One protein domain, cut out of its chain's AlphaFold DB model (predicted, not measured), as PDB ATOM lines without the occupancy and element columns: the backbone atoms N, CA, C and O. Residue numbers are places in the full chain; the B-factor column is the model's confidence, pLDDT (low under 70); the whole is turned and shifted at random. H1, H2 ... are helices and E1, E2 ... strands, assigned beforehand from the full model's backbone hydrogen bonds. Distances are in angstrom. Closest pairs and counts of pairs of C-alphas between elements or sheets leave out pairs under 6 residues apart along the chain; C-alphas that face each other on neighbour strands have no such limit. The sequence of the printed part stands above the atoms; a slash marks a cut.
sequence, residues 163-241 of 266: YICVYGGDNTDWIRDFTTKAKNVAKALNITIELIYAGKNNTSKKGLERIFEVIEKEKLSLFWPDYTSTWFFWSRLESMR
ATOM      1  N   TYR A 163     -30.602  55.826 -47.221       71.69
ATOM      2  CA  TYR A 163     -31.775  55.119 -47.738       71.69
ATOM      3  C   TYR A 163     -33.000  55.354 -46.858       71.69
ATOM      4  O   TYR A 163     -32.884  55.512 -45.645       71.69
ATOM      5  N   ILE A 164     -34.183  55.320 -47.466       75.50
ATOM      6  CA  ILE A 164     -35.461  55.239 -46.754       75.50
ATOM      7  C   ILE A 164     -36.011  53.832 -46.978       75.50
ATOM      8  O   ILE A 164     -36.109  53.379 -48.117       75.50
ATOM      9  N   CYS A 165     -36.361  53.133 -45.904       80.25
ATOM     10  CA  CYS A 165     -36.953  51.804 -45.960       80.25
ATOM     11  C   CYS A 165     -38.329  51.820 -45.298       80.25
ATOM     12  O   CYS A 165     -38.471  52.044 -44.097       80.25
ATOM     13  N   VAL A 166     -39.347  51.577 -46.117       81.19
ATOM     14  CA  VAL A 166     -40.739  51.476 -45.685       81.19
ATOM     15  C   VAL A 166     -41.051  50.006 -45.403       81.19
ATOM     16  O   VAL A 166     -40.752  49.144 -46.231       81.19
ATOM     17  N   TYR A 167     -41.633  49.703 -44.244       86.00
ATOM     18  CA  TYR A 167     -41.921  48.333 -43.803       86.00
ATOM     19  C   TYR A 167     -43.268  48.238 -43.077       86.00
ATOM     20  O   TYR A 167     -43.835  49.248 -42.680       86.00
ATOM     21  N   GLY A 168     -43.803  47.029 -42.891       86.50
ATOM     22  CA  GLY A 168     -45.132  46.835 -42.310       86.50
ATOM     23  C   GLY A 168     -45.351  45.441 -41.731       86.50
ATOM     24  O   GLY A 168     -44.637  44.508 -42.086       86.50
ATOM     25  N   GLY A 169     -46.322  45.292 -40.831       86.56
ATOM     26  CA  GLY A 169     -46.609  44.049 -40.099       86.56
ATOM     27  C   GLY A 169     -47.485  44.318 -38.875       86.56
ATOM     28  O   GLY A 169     -47.552  45.443 -38.426       86.56
ATOM     29  N   ASP A 170     -48.171  43.322 -38.323       89.19
ATOM     30  CA  ASP A 170     -49.040  43.461 -37.135       89.19
ATOM     31  C   ASP A 170     -48.457  42.805 -35.872       89.19
ATOM     32  O   ASP A 170     -49.027  42.909 -34.788       89.19
ATOM     33  N   ASN A 171     -47.310  42.137 -36.006       90.50
ATOM     34  CA  ASN A 171     -46.607  41.465 -34.921       90.50
ATOM     35  C   ASN A 171     -45.451  42.344 -34.415       90.50
ATOM     36  O   ASN A 171     -44.487  42.595 -35.139       90.50
ATOM     37  N   THR A 172     -45.538  42.787 -33.162       94.06
ATOM     38  CA  THR A 172     -44.552  43.681 -32.536       94.06
ATOM     39  C   THR A 172     -43.180  43.035 -32.348       94.06
ATOM     40  O   THR A 172     -42.173  43.719 -32.514       94.06
ATOM     41  N   ASP A 173     -43.105  41.731 -32.085       95.31
ATOM     42  CA  ASP A 173     -41.825  41.021 -31.961       95.31
ATOM     43  C   ASP A 173     -41.111  40.925 -33.310       95.31
ATOM     44  O   ASP A 173     -39.906  41.168 -33.399       95.31
ATOM     45  N   TRP A 174     -41.862  40.675 -34.386       94.00
ATOM     46  CA  TRP A 174     -41.312  40.725 -35.741       94.00
ATOM     47  C   TRP A 174     -40.849  42.138 -36.117       94.00
ATOM     48  O   TRP A 174     -39.776  42.292 -36.695       94.00
ATOM     49  N   ILE A 175     -41.609  43.179 -35.757       94.44
ATOM     50  CA  ILE A 175     -41.226  44.582 -36.001       94.44
ATOM     51  C   ILE A 175     -39.896  44.914 -35.306       94.44
ATOM     52  O   ILE A 175     -39.008  45.510 -35.923       94.44
ATOM     53  N   ARG A 176     -39.720  44.507 -34.043       96.50
ATOM     54  CA  ARG A 176     -38.456  44.681 -33.306       96.50
ATOM     55  C   ARG A 176     -37.297  43.949 -33.975       96.50
ATOM     56  O   ARG A 176     -36.236  44.540 -34.182       96.50
ATOM     57  N   ASP A 177     -37.496  42.685 -34.336       93.62
ATOM     58  CA  ASP A 177     -36.466  41.865 -34.980       93.62
ATOM     59  C   ASP A 177     -36.056  42.439 -36.345       93.62
ATOM     60  O   ASP A 177     -34.867  42.638 -36.610       93.62
ATOM     61  N   PHE A 178     -37.032  42.796 -37.183       93.62
ATOM     62  CA  PHE A 178     -36.793  43.399 -38.492       93.62
ATOM     63  C   PHE A 178     -36.018  44.714 -38.376       93.62
ATOM     64  O   PHE A 178     -34.981  44.873 -39.020       93.62
ATOM     65  N   THR A 179     -36.486  45.645 -37.538       93.94
ATOM     66  CA  THR A 179     -35.842  46.961 -37.376       93.94
ATOM     67  C   THR A 179     -34.419  46.829 -36.836       93.94
ATOM     68  O   THR A 179     -33.514  47.509 -37.320       93.94
ATOM     69  N   THR A 180     -34.183  45.898 -35.906       95.00
ATOM     70  CA  THR A 180     -32.845  45.582 -35.386       95.00
ATOM     71  C   THR A 180     -31.929  45.045 -36.484       95.00
ATOM     72  O   THR A 180     -30.820  45.549 -36.673       95.00
ATOM     73  N   LYS A 181     -32.389  44.055 -37.257       91.88
ATOM     74  CA  LYS A 181     -31.618  43.472 -38.365       91.88
ATOM     75  C   LYS A 181     -31.314  44.497 -39.451       91.88
ATOM     76  O   LYS A 181     -30.164  44.595 -39.872       91.88
ATOM     77  N   ALA A 182     -32.301  45.293 -39.857       88.12
ATOM     78  CA  ALA A 182     -32.130  46.344 -40.855       88.12
ATOM     79  C   ALA A 182     -31.086  47.381 -40.408       88.12
ATOM     80  O   ALA A 182     -30.172  47.694 -41.169       88.12
ATOM     81  N   LYS A 183     -31.154  47.850 -39.152       90.12
ATOM     82  CA  LYS A 183     -30.154  48.764 -38.572       90.12
ATOM     83  C   LYS A 183     -28.756  48.131 -38.508       90.12
ATOM     84  O   LYS A 183     -27.773  48.810 -38.790       90.12
ATOM     85  N   ASN A 184     -28.651  46.839 -38.188       89.88
ATOM     86  CA  ASN A 184     -27.369  46.124 -38.154       89.88
ATOM     87  C   ASN A 184     -26.744  45.968 -39.545       89.88
ATOM     88  O   ASN A 184     -25.550  46.220 -39.699       89.88
ATOM     89  N   VAL A 185     -27.538  45.602 -40.557       83.88
ATOM     90  CA  VAL A 185     -27.089  45.562 -41.960       83.88
ATOM     91  C   VAL A 185     -26.644  46.951 -42.401       83.88
ATOM     92  O   VAL A 185     -25.565  47.091 -42.972       83.88
ATOM     93  N   ALA A 186     -27.430  47.981 -42.076       83.06
ATOM     94  CA  ALA A 186     -27.093  49.350 -42.422       83.06
ATOM     95  C   ALA A 186     -25.737  49.769 -41.828       83.06
ATOM     96  O   ALA A 186     -24.852  50.251 -42.532       83.06
ATOM     97  N   LYS A 187     -25.526  49.470 -40.543       85.38
ATOM     98  CA  LYS A 187     -24.253  49.705 -39.855       85.38
ATOM     99  C   LYS A 187     -23.089  48.933 -40.487       85.38
ATOM    100  O   LYS A 187     -22.021  49.509 -40.661       85.38
ATOM    101  N   ALA A 188     -23.280  47.657 -40.828       83.06
ATOM    102  CA  ALA A 188     -22.236  46.818 -41.424       83.06
ATOM    103  C   ALA A 188     -21.787  47.318 -42.805       83.06
ATOM    104  O   ALA A 188     -20.617  47.189 -43.154       83.06
ATOM    105  N   LEU A 189     -22.705  47.915 -43.567       74.81
ATOM    106  CA  LEU A 189     -22.437  48.483 -44.889       74.81
ATOM    107  C   LEU A 189     -22.032  49.965 -44.842       74.81
ATOM    108  O   LEU A 189     -21.848  50.575 -45.892       74.81
ATOM    109  N   ASN A 190     -21.903  50.554 -43.647       76.38
ATOM    110  CA  ASN A 190     -21.682  51.989 -43.456       76.38
ATOM    111  C   ASN A 190     -22.703  52.852 -44.228       76.38
ATOM    112  O   ASN A 190     -22.358  53.853 -44.864       76.38
ATOM    113  N   ILE A 191     -23.971  52.435 -44.181       80.38
ATOM    114  CA  ILE A 191     -25.103  53.156 -44.755       80.38
ATOM    115  C   ILE A 191     -26.008  53.709 -43.650       80.38
ATOM    116  O   ILE A 191     -26.172  53.125 -42.580       80.38
ATOM    117  N   THR A 192     -26.619  54.857 -43.914       75.31
ATOM    118  CA  THR A 192     -27.666  55.453 -43.084       75.31
ATOM    119  C   THR A 192     -29.024  54.997 -43.607       75.31
ATOM    120  O   THR A 192     -29.321  55.181 -44.783       75.31
ATOM    121  N   ILE A 193     -29.872  54.428 -42.752       80.38
ATOM    122  CA  ILE A 193     -31.233  54.025 -43.126       80.38
ATOM    123  C   ILE A 193     -32.261  54.720 -42.234       80.38
ATOM    124  O   ILE A 193     -32.145  54.690 -41.010       80.38
ATOM    125  N   GLU A 194     -33.265  55.336 -42.851       83.56
ATOM    126  CA  GLU A 194     -34.462  55.841 -42.182       83.56
ATOM    127  C   GLU A 194     -35.575  54.803 -42.347       83.56
ATOM    128  O   GLU A 194     -35.958  54.479 -43.472       83.56
ATOM    129  N   LEU A 195     -36.072  54.245 -41.245       87.62
ATOM    130  CA  LEU A 195     -37.143  53.247 -41.279       87.62
ATOM    131  C   LEU A 195     -38.496  53.939 -41.098       87.62
ATOM    132  O   LEU A 195     -38.650  54.745 -40.183       87.62
ATOM    133  N   ILE A 196     -39.481  53.592 -41.928       85.94
ATOM    134  CA  ILE A 196     -40.849  54.119 -41.855       85.94
ATOM    135  C   ILE A 196     -41.828  52.951 -41.793       85.94
ATOM    136  O   ILE A 196     -41.912  52.141 -42.714       85.94
ATOM    137  N   TYR A 197     -42.589  52.870 -40.711       87.94
ATOM    138  CA  TYR A 197     -43.623  51.867 -40.543       87.94
ATOM    139  C   TYR A 197     -44.929  52.303 -41.221       87.94
ATOM    140  O   TYR A 197     -45.501  53.353 -40.922       87.94
ATOM    141  N   ALA A 198     -45.395  51.450 -42.124       84.12
ATOM    142  CA  ALA A 198     -46.522  51.640 -43.025       84.12
ATOM    143  C   ALA A 198     -47.758  50.816 -42.632       84.12
ATOM    144  O   ALA A 198     -48.673  50.646 -43.436       84.12
ATOM    145  N   GLY A 199     -47.795  50.244 -41.425       84.00
ATOM    146  CA  GLY A 199     -48.911  49.397 -41.003       84.00
ATOM    147  C   GLY A 199     -48.954  48.043 -41.715       84.00
ATOM    148  O   GLY A 199     -48.013  47.631 -42.385       84.00
ATOM    149  N   LYS A 200     -50.082  47.345 -41.599       82.25
ATOM    150  CA  LYS A 200     -50.411  46.146 -42.382       82.25
ATOM    151  C   LYS A 200     -51.876  46.218 -42.784       82.25
ATOM    152  O   LYS A 200     -52.705  46.688 -41.994       82.25
ATOM    153  N   ASN A 201     -52.201  45.722 -43.977       69.25
ATOM    154  CA  ASN A 201     -53.590  45.630 -44.413       69.25
ATOM    155  C   ASN A 201     -54.447  44.875 -43.374       69.25
ATOM    156  O   ASN A 201     -53.986  43.898 -42.783       69.25
ATOM    157  N   ASN A 202     -55.684  45.328 -43.157       71.81
ATOM    158  CA  ASN A 202     -56.644  44.772 -42.190       71.81
ATOM    159  C   ASN A 202     -56.247  44.855 -40.699       71.81
ATOM    160  O   ASN A 202     -56.883  44.214 -39.861       71.81
ATOM    161  N   THR A 203     -55.243  45.657 -40.329       78.50
ATOM    162  CA  THR A 203     -54.961  45.932 -38.910       78.50
ATOM    163  C   THR A 203     -56.049  46.834 -38.337       78.50
ATOM    164  O   THR A 203     -56.300  47.913 -38.864       78.50
ATOM    165  N   SER A 204     -56.699  46.426 -37.242       83.00
ATOM    166  CA  SER A 204     -57.687  47.288 -36.575       83.00
ATOM    167  C   SER A 204     -57.050  48.593 -36.077       83.00
ATOM    168  O   SER A 204     -55.888  48.591 -35.673       83.00
ATOM    169  N   LYS A 205     -57.818  49.693 -36.013       82.38
ATOM    170  CA  LYS A 205     -57.339  50.991 -35.494       82.38
ATOM    171  C   LYS A 205     -56.656  50.863 -34.123       82.38
ATOM    172  O   LYS A 205     -55.524  51.299 -33.968       82.38
ATOM    173  N   LYS A 206     -57.295  50.160 -33.177       85.56
ATOM    174  CA  LYS A 206     -56.725  49.876 -31.845       85.56
ATOM    175  C   LYS A 206     -55.438  49.048 -31.908       85.56
ATOM    176  O   LYS A 206     -54.558  49.209 -31.073       85.56
ATOM    177  N   GLY A 207     -55.345  48.118 -32.858       86.94
ATOM    178  CA  GLY A 207     -54.128  47.340 -33.087       86.94
ATOM    179  C   GLY A 207     -52.985  48.214 -33.598       86.94
ATOM    180  O   GLY A 207     -51.866  48.094 -33.113       86.94
ATOM    181  N   LEU A 208     -53.281  49.129 -34.523       86.56
ATOM    182  CA  LEU A 208     -52.299  50.055 -35.077       86.56
ATOM    183  C   LEU A 208     -51.801  51.053 -34.021       86.56
ATOM    184  O   LEU A 208     -50.596  51.247 -33.911       86.56
ATOM    185  N   GLU A 209     -52.702  51.594 -33.196       88.00
ATOM    186  CA  GLU A 209     -52.367  52.476 -32.064       88.00
ATOM    187  C   GLU A 209     -51.371  51.805 -31.101       88.00
ATOM    188  O   GLU A 209     -50.335  52.384 -30.789       88.00
ATOM    189  N   ARG A 210     -51.604  50.539 -30.724       90.25
ATOM    190  CA  ARG A 210     -50.666  49.775 -29.876       90.25
ATOM    191  C   ARG A 210     -49.292  49.591 -30.516       90.25
ATOM    192  O   ARG A 210     -48.282  49.576 -29.820       90.25
ATOM    193  N   ILE A 211     -49.242  49.399 -31.833       92.50
ATOM    194  CA  ILE A 211     -47.971  49.248 -32.547       92.50
ATOM    195  C   ILE A 211     -47.230  50.587 -32.599       92.50
ATOM    196  O   ILE A 211     -46.022  50.609 -32.377       92.50
ATOM    197  N   PHE A 212     -47.935  51.694 -32.842       90.06
ATOM    198  CA  PHE A 212     -47.346  53.034 -32.808       90.06
ATOM    199  C   PHE A 212     -46.754  53.355 -31.433       90.06
ATOM    200  O   PHE A 212     -45.604  53.780 -31.372       90.06
ATOM    201  N   GLU A 213     -47.461  53.039 -30.343       91.81
ATOM    202  CA  GLU A 213     -46.940  53.187 -28.974       91.81
ATOM    203  C   GLU A 213     -45.621  52.425 -28.770       91.81
ATOM    204  O   GLU A 213     -44.680  52.951 -28.176       91.81
ATOM    205  N   VAL A 214     -45.528  51.189 -29.278       94.31
ATOM    206  CA  VAL A 214     -44.297  50.383 -29.208       94.31
ATOM    207  C   VAL A 214     -43.175  51.027 -30.016       94.31
ATOM    208  O   VAL A 214     -42.069  51.192 -29.502       94.31
ATOM    209  N   ILE A 215     -43.448  51.411 -31.265       92.94
ATOM    210  CA  ILE A 215     -42.456  52.016 -32.161       92.94
ATOM    211  C   ILE A 215     -41.911  53.321 -31.576       92.94
ATOM    212  O   ILE A 215     -40.695  53.520 -31.588       92.94
ATOM    213  N   GLU A 216     -42.785  54.176 -31.046       90.62
ATOM    214  CA  GLU A 216     -42.424  55.460 -30.448       90.62
ATOM    215  C   GLU A 216     -41.623  55.269 -29.155       90.62
ATOM    216  O   GLU A 216     -40.511  55.791 -29.025       90.62
ATOM    217  N   LYS A 217     -42.137  54.453 -28.224       94.38
ATOM    218  CA  LYS A 217     -41.495  54.192 -26.928       94.38
ATOM    219  C   LYS A 217     -40.108  53.573 -27.084       94.38
ATOM    220  O   LYS A 217     -39.192  53.921 -26.341       94.38
ATOM    221  N   GLU A 218     -39.953  52.652 -28.030       95.38
ATOM    222  CA  GLU A 218     -38.706  51.917 -28.258       95.38
ATOM    223  C   GLU A 218     -37.822  52.552 -29.349       95.38
ATOM    224  O   GLU A 218     -36.728  52.055 -29.619       95.38
ATOM    225  N   LYS A 219     -38.255  53.664 -29.964       90.69
ATOM    226  CA  LYS A 219     -37.543  54.379 -31.043       90.69
ATOM    227  C   LYS A 219     -37.137  53.450 -32.197       90.69
ATOM    228  O   LYS A 219     -36.008  53.486 -32.709       90.69
ATOM    229  N   LEU A 220     -38.054  52.570 -32.595       90.31
ATOM    230  CA  LEU A 220     -37.779  51.549 -33.608       90.31
ATOM    231  C   LEU A 220     -37.671  52.162 -35.007       90.31
ATOM    232  O   LEU A 220     -36.751  51.811 -35.750       90.31
ATOM    233  N   SER A 221     -38.553  53.103 -35.333       90.25
ATOM    234  CA  SER A 221     -38.672  53.740 -36.646       90.25
ATOM    235  C   SER A 221     -39.546  54.998 -36.567       90.25
ATOM    236  O   SER A 221     -40.120  55.298 -35.522       90.25
ATOM    237  N   LEU A 222     -39.713  55.688 -37.695       84.38
ATOM    238  CA  LEU A 222     -40.839  56.594 -37.934       84.38
ATOM    239  C   LEU A 222     -42.099  55.780 -38.284       84.38
ATOM    240  O   LEU A 222     -41.997  54.593 -38.602       84.38
ATOM    241  N   PHE A 223     -43.287  56.384 -38.258       82.00
ATOM    242  CA  PHE A 223     -44.545  55.735 -38.662       82.00
ATOM    243  C   PHE A 223     -45.546  56.754 -39.211       82.00
ATOM    244  O   PHE A 223     -45.519  57.912 -38.805       82.00
ATOM    245  N   TRP A 224     -46.434  56.353 -40.128       72.25
ATOM    246  CA  TRP A 224     -47.421  57.290 -40.679       72.25
ATOM    247  C   TRP A 224     -48.361  57.852 -39.607       72.25
ATOM    248  O   TRP A 224     -48.887  57.083 -38.803       72.25
ATOM    249  N   PRO A 225     -48.627  59.172 -39.625       61.88
ATOM    250  CA  PRO A 225     -49.397  59.831 -38.575       61.88
ATOM    251  C   PRO A 225     -50.882  59.444 -38.588       61.88
ATOM    252  O   PRO A 225     -51.575  59.655 -37.596       61.88
ATOM    253  N   ASP A 226     -51.389  58.883 -39.691       66.62
ATOM    254  CA  ASP A 226     -52.804  58.576 -39.838       66.62
ATOM    255  C   ASP A 226     -53.092  57.221 -40.519       66.62
ATOM    256  O   ASP A 226     -52.356  56.702 -41.367       66.62
ATOM    257  N   TYR A 227     -54.225  56.637 -40.118       66.88
ATOM    258  CA  TYR A 227     -54.733  55.355 -40.614       66.88
ATOM    259  C   TYR A 227     -55.118  55.404 -42.103       66.88
ATOM    260  O   TYR A 227     -55.049  54.390 -42.798       66.88
ATOM    261  N   THR A 228     -55.503  56.576 -42.607       66.06
ATOM    262  CA  THR A 228     -55.940  56.762 -43.994       66.06
ATOM    263  C   THR A 228     -54.760  56.612 -44.955       66.06
ATOM    264  O   THR A 228     -54.860  55.862 -45.926       66.06
ATOM    265  N   SER A 229     -53.610  57.212 -44.636       66.69
ATOM    266  CA  SER A 229     -52.341  57.037 -45.357       66.69
ATOM    267  C   SER A 229     -51.904  55.568 -45.395       66.69
ATOM    268  O   SER A 229     -51.550  55.049 -46.454       66.69
ATOM    269  N   THR A 230     -52.033  54.867 -44.263       66.38
ATOM    270  CA  THR A 230     -51.786  53.418 -44.162       66.38
ATOM    271  C   THR A 230     -52.686  52.621 -45.107       66.38
ATOM    272  O   THR A 230     -52.215  51.777 -45.870       66.38
ATOM    273  N   TRP A 231     -53.989  52.891 -45.095       64.56
ATOM    274  CA  TRP A 231     -54.958  52.155 -45.901       64.56
ATOM    275  C   TRP A 231     -54.796  52.395 -47.411       64.56
ATOM    276  O   TRP A 231     -54.876  51.440 -48.192       64.56
ATOM    277  N   PHE A 232     -54.529  53.639 -47.832       64.81
ATOM    278  CA  PHE A 232     -54.304  53.967 -49.244       64.81
ATOM    279  C   PHE A 232     -53.087  53.237 -49.811       64.81
ATOM    280  O   PHE A 232     -53.187  52.641 -50.885       64.81
ATOM    281  N   PHE A 233     -51.982  53.208 -49.061       69.81
ATOM    282  CA  PHE A 233     -50.778  52.484 -49.455       69.81
ATOM    283  C   PHE A 233     -51.050  50.996 -49.717       69.81
ATOM    284  O   PHE A 233     -50.711  50.477 -50.782       69.81
ATOM    285  N   TRP A 234     -51.721  50.308 -48.785       69.44
ATOM    286  CA  TRP A 234     -51.997  48.874 -48.917       69.44
ATOM    287  C   TRP A 234     -53.029  48.548 -50.001       69.44
ATOM    288  O   TRP A 234     -52.845  47.587 -50.748       69.44
ATOM    289  N   SER A 235     -54.079  49.362 -50.141       63.19
ATOM    290  CA  SER A 235     -55.097  49.182 -51.188       63.19
ATOM    291  C   SER A 235     -54.496  49.296 -52.590       63.19
ATOM    292  O   SER A 235     -54.878  48.576 -53.520       63.19
ATOM    293  N   ARG A 236     -53.510  50.182 -52.748       63.31
ATOM    294  CA  ARG A 236     -52.810  50.394 -54.012       63.31
ATOM    295  C   ARG A 236     -51.712  49.373 -54.266       63.31
ATOM    296  O   ARG A 236     -51.624  48.908 -55.400       63.31
ATOM    297  N   LEU A 237     -50.963  48.934 -53.251       66.31
ATOM    298  CA  LEU A 237     -50.067  47.774 -53.373       66.31
ATOM    299  C   LEU A 237     -50.820  46.528 -53.846       66.31
ATOM    300  O   LEU A 237     -50.354  45.853 -54.765       66.31
ATOM    301  N   GLU A 238     -52.003  46.259 -53.293       64.69
ATOM    302  CA  GLU A 238     -52.819  45.129 -53.739       64.69
ATOM    303  C   GLU A 238     -53.322  45.337 -55.174       64.69
ATOM    304  O   GLU A 238     -53.217  44.439 -56.009       64.69
ATOM    305  N   SER A 239     -53.764  46.552 -55.518       60.56
ATOM    306  CA  SER A 239     -54.169  46.897 -56.890       60.56
ATOM    307  C   SER A 239     -53.027  46.732 -57.904       60.56
ATOM    308  O   SER A 239     -53.236  46.217 -59.004       60.56
ATOM    309  N   MET A 240     -51.802  47.124 -57.538       60.59
ATOM    310  CA  MET A 240     -50.598  46.950 -58.354       60.59
ATOM    311  C   MET A 240     -50.220  45.478 -58.496       60.59
ATOM    312  O   MET A 240     -49.895  45.037 -59.602       60.59
ATOM    313  N   ARG A 241     -50.296  44.707 -57.405       57.44
ATOM    314  CA  ARG A 241     -50.078  43.259 -57.418       57.44
ATOM    315  C   ARG A 241     -51.034  42.602 -58.407       57.44
ATOM    316  O   ARG A 241     -50.570  41.925 -59.317       57.44
TER     317      ARG A 241
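This is residues 163 to 241 of the 266 residues of the protein "protein SIEVE ELEMENT OCCLUSION B-like" of Ziziphus jujuba (UniProt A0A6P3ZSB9). A small two-strand parallel sheet, E1 beside E2, has H1 running back alongside it, packed mainly near E2. The middle of H2, at Ile 211, passes close by the first residue of H1, Thr 172, and H3 sits at the far end from the last residues of H1, making a corner with H2 where both helices begin, at Lys 205 and Tyr 227. The 79 printed residues hold two named strands and three named helices in the order E1, H1, E2, H2, H3, and the class is mostly helix. The whole is compact, with a radius of gyration of the C-alphas of 12.8 A and spans of 34 by 30 by 19 A.

E1, residues 163 to 167, and E2, residues 192 to 197, are parallel neighbours at 24 degrees; N 165 and O 194 are 2.8 A apart, within hydrogen-bond range. Residues 222 to 223 pair parallel with residues 196 to 197 of E2. With H1, residues 172 to 188, the strands form a strand-helix-strand unit, two parallel strands joined through a helix, with a right-handed crossover. The closest C-alphas of H1 and E2, Ala 186 and Thr 192, are 6.2 A apart. H2, residues 205 to 218, is close to H1 but not clearly touching, the closest C-alphas, Thr 172 and Ile 211, being 6.5 A apart; they run the same way at a steep tilt of 41 degrees. H3, residues 227 to 241, is about perpendicular to H2 at 77 degrees and close but not clearly touching, with the C-alphas of Lys 205 and Tyr 227 closest at 7.2 A. H1 and H3 are apart. In H1, H2 and H3 every O i to N i+4 pair is within hydrogen-bond range.

E1 begins at C-alpha 163, (-31.775, 55.119, -47.738), and E2 is 16.6 A long. H1 is 24.2 A, H2 20.0 A and H3 21.2 A long, H3 ending at C-alpha 241, (-50.078, 43.259, -57.418).

The C-alphas farthest apart, those of Asn 190 and Lys 206, are 37.0 A apart. The printed part has no cut and no long link. Confidence is under 70 at residue 201 and residues 225 to 241.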